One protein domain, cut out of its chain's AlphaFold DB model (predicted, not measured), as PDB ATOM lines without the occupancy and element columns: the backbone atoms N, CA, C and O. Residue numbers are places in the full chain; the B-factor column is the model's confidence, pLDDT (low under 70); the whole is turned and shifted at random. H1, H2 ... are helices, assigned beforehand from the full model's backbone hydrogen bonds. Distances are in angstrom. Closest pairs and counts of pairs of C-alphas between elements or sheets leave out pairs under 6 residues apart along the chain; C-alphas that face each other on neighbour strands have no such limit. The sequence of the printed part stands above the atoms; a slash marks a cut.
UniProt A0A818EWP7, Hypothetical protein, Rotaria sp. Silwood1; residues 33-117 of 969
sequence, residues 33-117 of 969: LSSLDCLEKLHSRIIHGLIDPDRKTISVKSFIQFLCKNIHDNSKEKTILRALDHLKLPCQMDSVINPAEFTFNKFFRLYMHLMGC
ATOM      1  N   LEU A  33     -39.741 -43.823  84.457       87.62
ATOM      2  CA  LEU A  33     -38.311 -43.533  84.381       87.62
ATOM      3  C   LEU A  33     -37.668 -43.473  85.772       87.62
ATOM      4  O   LEU A  33     -38.262 -42.957  86.721       87.62
ATOM      5  N   SER A  34     -36.425 -43.938  85.867       92.06
ATOM      6  CA  SER A  34     -35.577 -43.733  87.037       92.06
ATOM      7  C   SER A  34     -35.109 -42.277  87.143       92.06
ATOM      8  O   SER A  34     -35.264 -41.476  86.213       92.06
ATOM      9  N   SER A  35     -34.524 -41.908  88.286       92.94
ATOM     10  CA  SER A  35     -33.954 -40.562  88.439       92.94
ATOM     11  C   SER A  35     -32.772 -40.348  87.487       92.94
ATOM     12  O   SER A  35     -32.612 -39.245  86.970       92.94
ATOM     13  N   LEU A  36     -32.003 -41.399  87.178       93.81
ATOM     14  CA  LEU A  36     -30.922 -41.352  86.192       93.81
ATOM     15  C   LEU A  36     -31.457 -41.089  84.775       93.81
ATOM     16  O   LEU A  36     -30.982 -40.168  84.118       93.81
ATOM     17  N   ASP A  37     -32.509 -41.793  84.344       92.31
ATOM     18  CA  ASP A  37     -33.129 -41.554  83.028       92.31
ATOM     19  C   ASP A  37     -33.739 -40.137  82.945       92.31
ATOM     20  O   ASP A  37     -33.737 -39.485  81.898       92.31
ATOM     21  N   CYS A  38     -34.249 -39.612  84.066       91.94
ATOM     22  CA  CYS A  38     -34.715 -38.227  84.152       91.94
ATOM     23  C   CYS A  38     -33.567 -37.212  84.014       91.94
ATOM     24  O   CYS A  38     -33.775 -36.141  83.439       91.94
ATOM     25  N   LEU A  39     -32.367 -37.532  84.506       92.31
ATOM     26  CA  LEU A  39     -31.153 -36.735  84.308       92.31
ATOM     27  C   LEU A  39     -30.655 -36.815  82.855       92.31
ATOM     28  O   LEU A  39     -30.328 -35.776  82.287       92.31
ATOM     29  N   GLU A  40     -30.677 -37.985  82.212       93.00
ATOM     30  CA  GLU A  40     -30.360 -38.133  80.778       93.00
ATOM     31  C   GLU A  40     -31.337 -37.351  79.890       93.00
ATOM     32  O   GLU A  40     -30.940 -36.667  78.942       93.00
ATOM     33  N   LYS A  41     -32.626 -37.363  80.239       91.44
ATOM     34  CA  LYS A  41     -33.656 -36.548  79.584       91.44
ATOM     35  C   LYS A  41     -33.420 -35.048  79.792       91.44
ATOM     36  O   LYS A  41     -33.657 -34.264  78.873       91.44
ATOM     37  N   LEU A  42     -32.959 -34.629  80.975       90.69
ATOM     38  CA  LEU A  42     -32.610 -33.232  81.258       90.69
ATOM     39  C   LEU A  42     -31.378 -32.793  80.452       90.69
ATOM     40  O   LEU A  42     -31.421 -31.748  79.805       90.69
ATOM     41  N   HIS A  43     -30.334 -33.623  80.414       93.69
ATOM     42  CA  HIS A  43     -29.150 -33.433  79.571       93.69
ATOM     43  C   HIS A  43     -29.513 -33.324  78.087       93.69
ATOM     44  O   HIS A  43     -29.158 -32.336  77.445       93.69
ATOM     45  N   SER A  44     -30.326 -34.251  77.573       92.56
ATOM     46  CA  SER A  44     -30.843 -34.233  76.195       92.56
ATOM     47  C   SER A  44     -31.587 -32.930  75.871       92.56
ATOM     48  O   SER A  44     -31.409 -32.346  74.801       92.56
ATOM     49  N   ARG A  45     -32.401 -32.428  76.812       91.62
ATOM     50  CA  ARG A  45     -33.098 -31.137  76.673       91.62
ATOM     51  C   ARG A  45     -32.150 -29.941  76.671       91.62
ATOM     52  O   ARG A  45     -32.457 -28.961  76.005       91.62
ATOM     53  N   ILE A  46     -31.026 -30.010  77.379       90.75
ATOM     54  CA  ILE A  46     -29.991 -28.970  77.351       90.75
ATOM     55  C   ILE A  46     -29.292 -28.967  75.987       90.75
ATOM     56  O   ILE A  46     -29.288 -27.938  75.314       90.75
ATOM     57  N   ILE A  47     -28.768 -30.115  75.537       92.19
ATOM     58  CA  ILE A  47     -27.952 -30.184  74.311       92.19
ATOM     59  C   ILE A  47     -28.736 -29.930  73.018       92.19
ATOM     60  O   ILE A  47     -28.154 -29.453  72.046       92.19
ATOM     61  N   HIS A  48     -30.041 -30.218  72.997       89.25
ATOM     62  CA  HIS A  48     -30.897 -29.991  71.825       89.25
ATOM     63  C   HIS A  48     -31.832 -28.783  71.958       89.25
ATOM     64  O   HIS A  48     -32.269 -28.252  70.944       89.25
ATOM     65  N   GLY A  49     -32.168 -28.358  73.180       88.44
ATOM     66  CA  GLY A  49     -33.119 -27.269  73.428       88.44
ATOM     67  C   GLY A  49     -32.485 -25.898  73.660       88.44
ATOM     68  O   GLY A  49     -33.186 -24.900  73.533       88.44
ATOM     69  N   LEU A  50     -31.187 -25.835  73.987       89.88
ATOM     70  CA  LEU A  50     -30.434 -24.581  74.176       89.88
ATOM     71  C   LEU A  50     -29.381 -24.340  73.083       89.88
ATOM     72  O   LEU A  50     -28.534 -23.460  73.227       89.88
ATOM     73  N   ILE A  51     -29.392 -25.149  72.023       91.44
ATOM     74  CA  ILE A  51     -28.451 -25.007  70.915       91.44
ATOM     75  C   ILE A  51     -28.850 -23.816  70.036       91.44
ATOM     76  O   ILE A  51     -29.988 -23.715  69.576       91.44
ATOM     77  N   ASP A  52     -27.903 -22.916  69.794       88.06
ATOM     78  CA  ASP A  52     -28.036 -21.856  68.799       88.06
ATOM     79  C   ASP A  52     -28.146 -22.504  67.400       88.06
ATOM     80  O   ASP A  52     -27.275 -23.308  67.040       88.06
ATOM     81  N   PRO A  53     -29.204 -22.219  66.614       85.00
ATOM     82  CA  PRO A  53     -29.454 -22.904  65.347       85.00
ATOM     83  C   PRO A  53     -28.402 -22.593  64.273       85.00
ATOM     84  O   PRO A  53     -28.133 -23.454  63.430       85.00
ATOM     85  N   ASP A  54     -27.784 -21.412  64.324       86.31
ATOM     86  CA  ASP A  54     -26.798 -20.957  63.344       86.31
ATOM     87  C   ASP A  54     -25.387 -21.406  63.746       86.31
ATOM     88  O   ASP A  54     -24.622 -21.929  62.930       86.31
ATOM     89  N   ARG A  55     -25.040 -21.240  65.029       83.44
ATOM     90  CA  ARG A  55     -23.697 -21.507  65.573       83.44
ATOM     91  C   ARG A  55     -23.487 -22.955  66.009       83.44
ATOM     92  O   ARG A  55     -22.343 -23.382  66.135       83.44
ATOM     93  N   LYS A  56     -24.565 -23.712  66.242       89.88
ATOM     94  CA  LYS A  56     -24.558 -25.093  66.770       89.88
ATOM     95  C   LYS A  56     -23.864 -25.238  68.134       89.88
ATOM     96  O   LYS A  56     -23.322 -26.292  68.460       89.88
ATOM     97  N   THR A  57     -23.912 -24.186  68.947       93.12
ATOM     98  CA  THR A  57     -23.304 -24.110  70.287       93.12
ATOM     99  C   THR A  57     -24.317 -23.671  71.338       93.12
ATOM    100  O   THR A  57     -25.299 -23.017  71.004       93.12
ATOM    101  N   ILE A  58     -24.065 -23.964  72.613       94.19
ATOM    102  CA  ILE A  58     -24.914 -23.539  73.740       94.19
ATOM    103  C   ILE A  58     -24.236 -22.357  74.441       94.19
ATOM    104  O   ILE A  58     -23.088 -22.483  74.857       94.19
ATOM    105  N   SER A  59     -24.905 -21.216  74.623       93.75
ATOM    106  CA  SER A  59     -24.318 -20.119  75.413       93.75
ATOM    107  C   SER A  59     -24.310 -20.465  76.906       93.75
ATOM    108  O   SER A  59     -25.330 -20.908  77.447       93.75
ATOM    109  N   VAL A  60     -23.191 -20.202  77.596       93.12
ATOM    110  CA  VAL A  60     -23.077 -20.386  79.058       93.12
ATOM    111  C   VAL A  60     -24.148 -19.577  79.796       93.12
ATOM    112  O   VAL A  60     -24.805 -20.101  80.694       93.12
ATOM    113  N   LYS A  61     -24.430 -18.345  79.349       90.44
ATOM    114  CA  LYS A  61     -25.524 -17.521  79.881       90.44
ATOM    115  C   LYS A  61     -26.890 -18.208  79.767       90.44
ATOM    116  O   LYS A  61     -27.607 -18.280  80.762       90.44
ATOM    117  N   SER A  62     -27.243 -18.751  78.596       89.62
ATOM    118  CA  SER A  62     -28.521 -19.468  78.419       89.62
ATOM    119  C   SER A  62     -28.589 -20.772  79.219       89.62
ATOM    120  O   SER A  62     -29.649 -21.139  79.719       89.62
ATOM    121  N   PHE A  63     -27.454 -21.451  79.391       90.56
ATOM    122  CA  PHE A  63     -27.345 -22.664  80.194       90.56
ATOM    123  C   PHE A  63     -27.598 -22.392  81.684       90.56
ATOM    124  O   PHE A  63     -28.388 -23.092  82.320       90.56
ATOM    125  N   ILE A  64     -27.000 -21.328  82.226       88.00
ATOM    126  CA  ILE A  64     -27.219 -20.903  83.615       88.00
ATOM    127  C   ILE A  64     -28.658 -20.429  83.811       88.00
ATOM    128  O   ILE A  64     -29.301 -20.871  84.755       88.00
ATOM    129  N   GLN A  65     -29.208 -19.629  82.891       85.94
ATOM    130  CA  GLN A  65     -30.622 -19.222  82.916       85.94
ATOM    131  C   GLN A  65     -31.592 -20.415  82.869       85.94
ATOM    132  O   GLN A  65     -32.665 -20.369  83.463       85.94
ATOM    133  N   PHE A  66     -31.236 -21.504  82.184       86.19
ATOM    134  CA  PHE A  66     -32.063 -22.708  82.138       86.19
ATOM    135  C   PHE A  66     -32.064 -23.472  83.473       86.19
ATOM    136  O   PHE A  66     -33.126 -23.898  83.935       86.19
ATOM    137  N   LEU A  67     -30.898 -23.624  84.111       80.25
ATOM    138  CA  LEU A  67     -30.774 -24.271  85.427       80.25
ATOM    139  C   LEU A  67     -31.287 -23.381  86.574       80.25
ATOM    140  O   LEU A  67     -31.822 -23.883  87.561       80.25
ATOM    141  N   CYS A  68     -31.145 -22.066  86.436       74.69
ATOM    142  CA  CYS A  68     -31.528 -21.029  87.388       74.69
ATOM    143  C   CYS A  68     -32.356 -19.959  86.657       74.69
ATOM    144  O   CYS A  68     -31.823 -18.933  86.240       74.69
ATOM    145  N   LYS A  69     -33.675 -20.189  86.515       63.59
ATOM    146  CA  LYS A  69     -34.585 -19.246  85.825       63.59
ATOM    147  C   LYS A  69     -34.520 -17.822  86.391       63.59
ATOM    148  O   LYS A  69     -34.693 -16.864  85.643       63.59
ATOM    149  N   ASN A  70     -34.240 -17.700  87.689       50.59
ATOM    150  CA  ASN A  70     -33.998 -16.439  88.375       50.59
ATOM    151  C   ASN A  70     -32.480 -16.205  88.498       50.59
ATOM    152  O   ASN A  70     -31.811 -16.824  89.324       50.59
ATOM    153  N   ILE A  71     -31.948 -15.282  87.688       48.78
ATOM    154  CA  ILE A  71     -30.509 -14.941  87.597       48.78
ATOM    155  C   ILE A  71     -29.959 -14.373  88.924       48.78
ATOM    156  O   ILE A  71     -28.761 -14.389  89.170       48.78
ATOM    157  N   HIS A  72     -30.829 -13.894  89.816       51.41
ATOM    158  CA  HIS A  72     -30.432 -13.196  91.040       51.41
ATOM    159  C   HIS A  72     -29.773 -14.080  92.123       51.41
ATOM    160  O   HIS A  72     -29.208 -13.533  93.072       51.41
ATOM    161  N   ASP A  73     -29.771 -15.417  92.000       63.16
ATOM    162  CA  ASP A  73     -28.965 -16.281  92.882       63.16
ATOM    163  C   ASP A  73     -27.491 -16.321  92.432       63.16
ATOM    164  O   ASP A  73     -26.967 -17.330  91.948       63.16
ATOM    165  N   ASN A  74     -26.798 -15.205  92.679       67.19
ATOM    166  CA  ASN A  74     -25.362 -15.009  92.445       67.19
ATOM    167  C   ASN A  74     -24.465 -16.081  93.109       67.19
ATOM    168  O   ASN A  74     -23.270 -16.145  92.815       67.19
ATOM    169  N   SER A  75     -24.990 -16.886  94.042       73.38
ATOM    170  CA  SER A  75     -24.259 -18.006  94.643       73.38
ATOM    171  C   SER A  75     -24.343 -19.256  93.765       73.38
ATOM    172  O   SER A  75     -23.311 -19.860  93.473       73.38
ATOM    173  N   LYS A  76     -25.546 -19.611  93.285       74.62
ATOM    174  CA  LYS A  76     -25.744 -20.744  92.362       74.62
ATOM    175  C   LYS A  76     -25.005 -20.528  91.042       74.62
ATOM    176  O   LYS A  76     -24.333 -21.450  90.591       74.62
ATOM    177  N   GLU A  77     -25.037 -19.314  90.482       83.69
ATOM    178  CA  GLU A  77     -24.253 -18.959  89.286       83.69
ATOM    179  C   GLU A  77     -22.759 -19.263  89.490       83.69
ATOM    180  O   GLU A  77     -22.166 -20.025  88.727       83.69
ATOM    181  N   LYS A  78     -22.160 -18.755  90.577       85.38
ATOM    182  CA  LYS A  78     -20.743 -18.994  90.901       85.38
ATOM    183  C   LYS A  78     -20.423 -20.476  91.100       85.38
ATOM    184  O   LYS A  78     -19.339 -20.906  90.712       85.38
ATOM    185  N   THR A  79     -21.331 -21.259  91.681       84.69
ATOM    186  CA  THR A  79     -21.160 -22.716  91.808       84.69
ATOM    187  C   THR A  79     -21.193 -23.410  90.444       84.69
ATOM    188  O   THR A  79     -20.319 -24.233  90.180       84.69
ATOM    189  N   ILE A  80     -22.121 -23.047  89.549       88.44
ATOM    190  CA  ILE A  80     -22.171 -23.594  88.179       88.44
ATOM    191  C   ILE A  80     -20.886 -23.249  87.415       88.44
ATOM    192  O   ILE A  80     -20.279 -24.139  86.826       88.44
ATOM    193  N   LEU A  81     -20.428 -21.993  87.458       91.56
ATOM    194  CA  LEU A  81     -19.219 -21.562  86.744       91.56
ATOM    195  C   LEU A  81     -17.954 -22.291  87.229       91.56
ATOM    196  O   LEU A  81     -17.183 -22.775  86.402       91.56
ATOM    197  N   ARG A  82     -17.770 -22.460  88.549       90.81
ATOM    198  CA  ARG A  82     -16.665 -23.274  89.104       90.81
ATOM    199  C   ARG A  82     -16.764 -24.746  88.702       90.81
ATOM    200  O   ARG A  82     -15.747 -25.381  88.450       90.81
ATOM    201  N   ALA A  83     -17.974 -25.299  88.649       90.75
ATOM    202  CA  ALA A  83     -18.176 -26.679  88.229       90.75
ATOM    203  C   ALA A  83     -17.833 -26.879  86.744       90.75
ATOM    204  O   ALA A  83     -17.201 -27.875  86.401       90.75
ATOM    205  N   LEU A  84     -18.195 -25.930  85.873       93.62
ATOM    206  CA  LEU A  84     -17.794 -25.937  84.461       93.62
ATOM    207  C   LEU A  84     -16.267 -25.876  84.315       93.62
ATOM    208  O   LEU A  84     -15.702 -26.688  83.583       93.62
ATOM    209  N   ASP A  85     -15.603 -25.002  85.073       93.56
ATOM    210  CA  ASP A  85     -14.139 -24.876  85.094       93.56
ATOM    211  C   ASP A  85     -13.447 -26.192  85.509       93.56
ATOM    212  O   ASP A  85     -12.626 -26.736  84.767       93.56
ATOM    213  N   HIS A  86     -13.878 -26.806  86.621       90.25
ATOM    214  CA  HIS A  86     -13.399 -28.128  87.053       90.25
ATOM    215  C   HIS A  86     -13.630 -29.240  86.012       90.25
ATOM    216  O   HIS A  86     -12.844 -30.186  85.925       90.25
ATOM    217  N   LEU A  87     -14.693 -29.143  85.209       91.00
ATOM    218  CA  LEU A  87     -15.017 -30.085  84.130       91.00
ATOM    219  C   LEU A  87     -14.296 -29.775  82.808       91.00
ATOM    220  O   LEU A  87     -14.547 -30.458  81.806       91.00
ATOM    221  N   LYS A  88     -13.402 -28.775  82.802       92.38
ATOM    222  CA  LYS A  88     -12.702 -28.259  81.616       92.38
ATOM    223  C   LYS A  88     -13.697 -27.882  80.515       92.38
ATOM    224  O   LYS A  88     -13.572 -28.309  79.367       92.38
ATOM    225  N   LEU A  89     -14.738 -27.150  80.901       93.94
ATOM    226  CA  LEU A  89     -15.758 -26.586  80.023       93.94
ATOM    227  C   LEU A  89     -15.698 -25.052  80.074       93.94
ATOM    228  O   LEU A  89     -15.312 -24.496  81.103       93.94
ATOM    229  N   PRO A  90     -16.122 -24.357  79.004       94.94
ATOM    230  CA  PRO A  90     -16.207 -22.900  78.983       94.94
ATOM    231  C   PRO A  90     -17.000 -22.343  80.179       94.94
ATOM    232  O   PRO A  90     -18.149 -22.719  80.410       94.94
ATOM    233  N   CYS A  91     -16.349 -21.469  80.951       91.81
ATOM    234  CA  CYS A  91     -16.789 -20.996  82.270       91.81
ATOM    235  C   CYS A  91     -16.913 -19.457  82.356       91.81
ATOM    236  O   CYS A  91     -16.979 -18.892  83.447       91.81
ATOM    237  N   GLN A  92     -16.959 -18.765  81.212       92.00
ATOM    238  CA  GLN A  92     -17.208 -17.319  81.116       92.00
ATOM    239  C   GLN A  92     -18.615 -17.060  80.555       92.00
ATOM    240  O   GLN A  92     -19.099 -17.824  79.719       92.00
ATOM    241  N   MET A  93     -19.298 -16.000  80.998       89.06
ATOM    242  CA  MET A  93     -20.721 -15.764  80.680       89.06
ATOM    243  C   MET A  93     -21.007 -15.532  79.187       89.06
ATOM    244  O   MET A  93     -22.089 -15.860  78.700       89.06
ATOM    245  N   ASP A  94     -20.042 -14.970  78.472       91.94
ATOM    246  CA  ASP A  94     -20.027 -14.716  77.030       91.94
ATOM    247  C   ASP A  94     -19.509 -15.907  76.202       91.94
ATOM    248  O   ASP A  94     -19.697 -15.939  74.984       91.94
ATOM    249  N   SER A  95     -18.915 -16.913  76.851       95.00
ATOM    250  CA  SER A  95     -18.420 -18.118  76.183       95.00
ATOM    251  C   SER A  95     -19.537 -19.099  75.793       95.00
ATOM    252  O   SER A  95     -20.695 -19.004  76.225       95.00
ATOM    253  N   VAL A  96     -19.188 -20.056  74.929       95.50
ATOM    254  CA  VAL A  96     -20.116 -21.039  74.358       95.50
ATOM    255  C   VAL A  96     -19.591 -22.461  74.533       95.50
ATOM    256  O   VAL A  96     -18.419 -22.731  74.305       95.50
ATOM    257  N   ILE A  97     -20.475 -23.375  74.922       95.06
ATOM    258  CA  ILE A  97     -20.205 -24.800  75.106       95.06
ATOM    259  C   ILE A  97     -20.490 -25.532  73.788       95.06
ATOM    260  O   ILE A  97     -21.575 -25.398  73.211       95.06
ATOM    261  N   ASN A  98     -19.537 -26.349  73.337       93.62
ATOM    262  CA  ASN A  98     -19.736 -27.309  72.254       93.62
ATOM    263  C   ASN A  98     -20.607 -28.488  72.754       93.62
ATOM    264  O   ASN A  98     -20.181 -29.193  73.674       93.62
ATOM    265  N   PRO A  99     -21.794 -28.758  72.170       92.19
ATOM    266  CA  PRO A  99     -22.674 -29.844  72.611       92.19
ATOM    267  C   PRO A  99     -22.007 -31.226  72.585       92.19
ATOM    268  O   PRO A  99     -22.328 -32.066  73.420       92.19
ATOM    269  N   ALA A 100     -21.058 -31.456  71.670       90.69
ATOM    270  CA  ALA A 100     -20.323 -32.719  71.578       90.69
ATOM    271  C   ALA A 100     -19.335 -32.928  72.742       90.69
ATOM    272  O   ALA A 100     -19.058 -34.062  73.125       90.69
ATOM    273  N   GLU A 101     -18.822 -31.846  73.335       91.00
ATOM    274  CA  GLU A 101     -17.906 -31.898  74.483       91.00
ATOM    275  C   GLU A 101     -18.637 -31.956  75.828       91.00
ATOM    276  O   GLU A 101     -18.031 -32.323  76.841       91.00
ATOM    277  N   PHE A 102     -19.926 -31.604  75.851       94.00
ATOM    278  CA  PHE A 102     -20.795 -31.689  77.021       94.00
ATOM    279  C   PHE A 102     -21.459 -33.067  77.103       94.00
ATOM    280  O   PHE A 102     -22.673 -33.207  76.967       94.00
ATOM    281  N   THR A 103     -20.648 -34.107  77.301       93.06
ATOM    282  CA  THR A 103     -21.123 -35.494  77.425       93.06
ATOM    283  C   THR A 103     -21.985 -35.696  78.676       93.06
ATOM    284  O   THR A 103     -21.883 -34.942  79.650       93.06
ATOM    285  N   PHE A 104     -22.797 -36.761  78.699       93.00
ATOM    286  CA  PHE A 104     -23.602 -37.088  79.882       93.00
ATOM    287  C   PHE A 104     -22.742 -37.325  81.138       93.00
ATOM    288  O   PHE A 104     -23.155 -36.952  82.229       93.00
ATOM    289  N   ASN A 105     -21.509 -37.836  81.006       91.25
ATOM    290  CA  ASN A 105     -20.575 -37.959  82.133       91.25
ATOM    291  C   ASN A 105     -20.203 -36.601  82.746       91.25
ATOM    292  O   ASN A 105     -20.252 -36.448  83.968       91.25
ATOM    293  N   LYS A 106     -19.886 -35.590  81.924       92.62
ATOM    294  CA  LYS A 106     -19.635 -34.233  82.436       92.62
ATOM    295  C   LYS A 106     -20.893 -33.634  83.063       92.62
ATOM    296  O   LYS A 106     -20.803 -33.031  84.128       92.62
ATOM    297  N   PHE A 107     -22.065 -33.847  82.463       93.75
ATOM    298  CA  PHE A 107     -23.338 -33.420  83.049       93.75
ATOM    299  C   PHE A 107     -23.641 -34.115  84.389       93.75
ATOM    300  O   PHE A 107     -24.093 -33.459  85.322       93.75
ATOM    301  N   PHE A 108     -23.351 -35.410  84.529       92.75
ATOM    302  CA  PHE A 108     -23.567 -36.153  85.772       92.75
ATOM    303  C   PHE A 108     -22.646 -35.662  86.897       92.75
ATOM    304  O   PHE A 108     -23.099 -35.442  88.019       92.75
ATOM    305  N   ARG A 109     -21.371 -35.390  86.594       91.19
ATOM    306  CA  ARG A 109     -20.439 -34.778  87.556       91.19
ATOM    307  C   ARG A 109     -20.808 -33.335  87.904       91.19
ATOM    308  O   ARG A 109     -20.655 -32.934  89.055       91.19
ATOM    309  N   LEU A 110     -21.351 -32.572  86.951       91.06
ATOM    310  CA  LEU A 110     -21.955 -31.269  87.238       91.06
ATOM    311  C   LEU A 110     -23.139 -31.422  88.201       91.06
ATOM    312  O   LEU A 110     -23.191 -30.712  89.198       91.06
ATOM    313  N   TYR A 111     -24.051 -32.364  87.946       89.94
ATOM    314  CA  TYR A 111     -25.159 -32.687  88.850       89.94
ATOM    315  C   TYR A 111     -24.646 -33.020  90.260       89.94
ATOM    316  O   TYR A 111     -25.099 -32.395  91.214       89.94
ATOM    317  N   MET A 112     -23.639 -33.889  90.405       88.12
ATOM    318  CA  MET A 112     -23.023 -34.176  91.710       88.12
ATOM    319  C   MET A 112     -22.479 -32.918  92.398       88.12
ATOM    320  O   MET A 112     -22.708 -32.729  93.589       88.12
ATOM    321  N   HIS A 113     -21.806 -32.024  91.667       86.00
ATOM    322  CA  HIS A 113     -21.282 -30.783  92.243       86.00
ATOM    323  C   HIS A 113     -22.391 -29.801  92.659       86.00
ATOM    324  O   HIS A 113     -22.271 -29.135  93.684       86.00
ATOM    325  N   LEU A 114     -23.475 -29.712  91.881       82.44
ATOM    326  CA  LEU A 114     -24.624 -28.850  92.179       82.44
ATOM    327  C   LEU A 114     -25.471 -29.374  93.341       82.44
ATOM    328  O   LEU A 114     -26.033 -28.576  94.088       82.44
ATOM    329  N   MET A 115     -25.562 -30.697  93.480       82.56
ATOM    330  CA  MET A 115     -26.360 -31.361  94.508       82.56
ATOM    331  C   MET A 115     -25.577 -31.691  95.774       82.56
ATOM    332  O   MET A 115     -26.193 -32.011  96.781       82.56
ATOM    333  N   GLY A 116     -24.243 -31.674  95.743       79.12
ATOM    334  CA  GLY A 116     -23.359 -31.946  96.881       79.12
ATOM    335  C   GLY A 116     -23.377 -33.381  97.430       79.12
ATOM    336  O   GLY A 116     -22.362 -33.792  97.970       79.12
ATOM    337  N   CYS A 117     -24.497 -34.108  97.321       81.69
ATOM    338  CA  CYS A 117     -24.721 -35.532  97.613       81.69
ATOM    339  C   CYS A 117     -24.107 -36.089  98.916       81.69
ATOM    340  O   CYS A 117     -23.858 -37.290  99.012       81.69
TER     341      CYS A 117
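AT A GLANCE: This is residues 33 to 117 of the 969 residues of the protein "Hypothetical protein" of Rotaria sp. Silwood1 (UniProt A0A818EWP7). Four helices of unlike length make a loose ring, H1 followed round it by H4, H3 and H2, with H2 coming back near H1; two of the four joints, H1 to H4 and H4 to H3, are touching contacts, and the two made by H2 are weaker. H3 and H4 make a hairpin of helices, but a long link of residues 87 to 103 joins them, and on its way residues 96 to 97 pair side by side with residues 58 to 59, just before H2. The printed part has 85 residues with four named helices, in the order H1, H2, H3, H4, and no named strand; the class is all helix, with 48 residues in the helices. The whole is compact, with a radius of gyration of the C-alphas of 12.2 A, and its rounded outline spans 34 by 28 by 24 A.

HOW THE PARTS SIT: H1, residues 35 to 49, is the longest helix. H2, residues 60 to 67, is close to H1 but not clearly touching it; their closest C-alphas, those of Ile 46 and Phe 63, are 7.4 A apart, and they run opposite ways at a steep tilt of 40 degrees. H3, residues 74 to 86, is close to H2 but not clearly touching it, with the C-alphas of Ile 64 and Glu 77 the closest at 6.7 A and a steep tilt of 62 degrees, opposite ways. H4, residues 104 to 115, touches H3 with residues 110 to 114 alone, and H3 touches it with residues 79 to 84 alone. Their closest C-alphas, those of Ala 83 and Leu 110, are 6.0 A apart, and this helical hairpin has a steep tilt of 38 degrees, opposite ways. H4 also touches H1, with residues 104 to 108 alone, on residues 39 to 43 of H1; the closest C-alphas are those of His 43 and Phe 104, 6.7 A apart. H1 and H4 run opposite ways at a steep tilt of 69 degrees, only just short of about perpendicular. H1 and H3 are apart, and so are H2 and H4. Residues 58 to 59 and 96 to 97 form a short antiparallel pairing. In H1, H2 and H4 every O i to N i+4 pair is within hydrogen-bond range; in H3 it is 8 of 9.

IN THESE COORDINATES: H1 begins at C-alpha 35, at (-33.954, -40.562, 88.439), and measures 20.1 A from first to last C-alpha. H2 measures 10.7 A. H3 measures 18.6 A and ends at C-alpha 86, at (-13.399, -28.128, 87.053). H4 measures 15.9 A and ends at C-alpha 115, at (-26.360, -31.361, 94.508).

THE WHOLE: The two C-alphas farthest apart, those of Asp 54 and Cys 117, are 37.3 A apart. The printed part has no cut. The links H1 to H2 and H2 to H3 are short, and H3 to H4 is a long link of 17 residues. The mean pLDDT of the printed part is 87.4, and residues 69 to 74 are under 70.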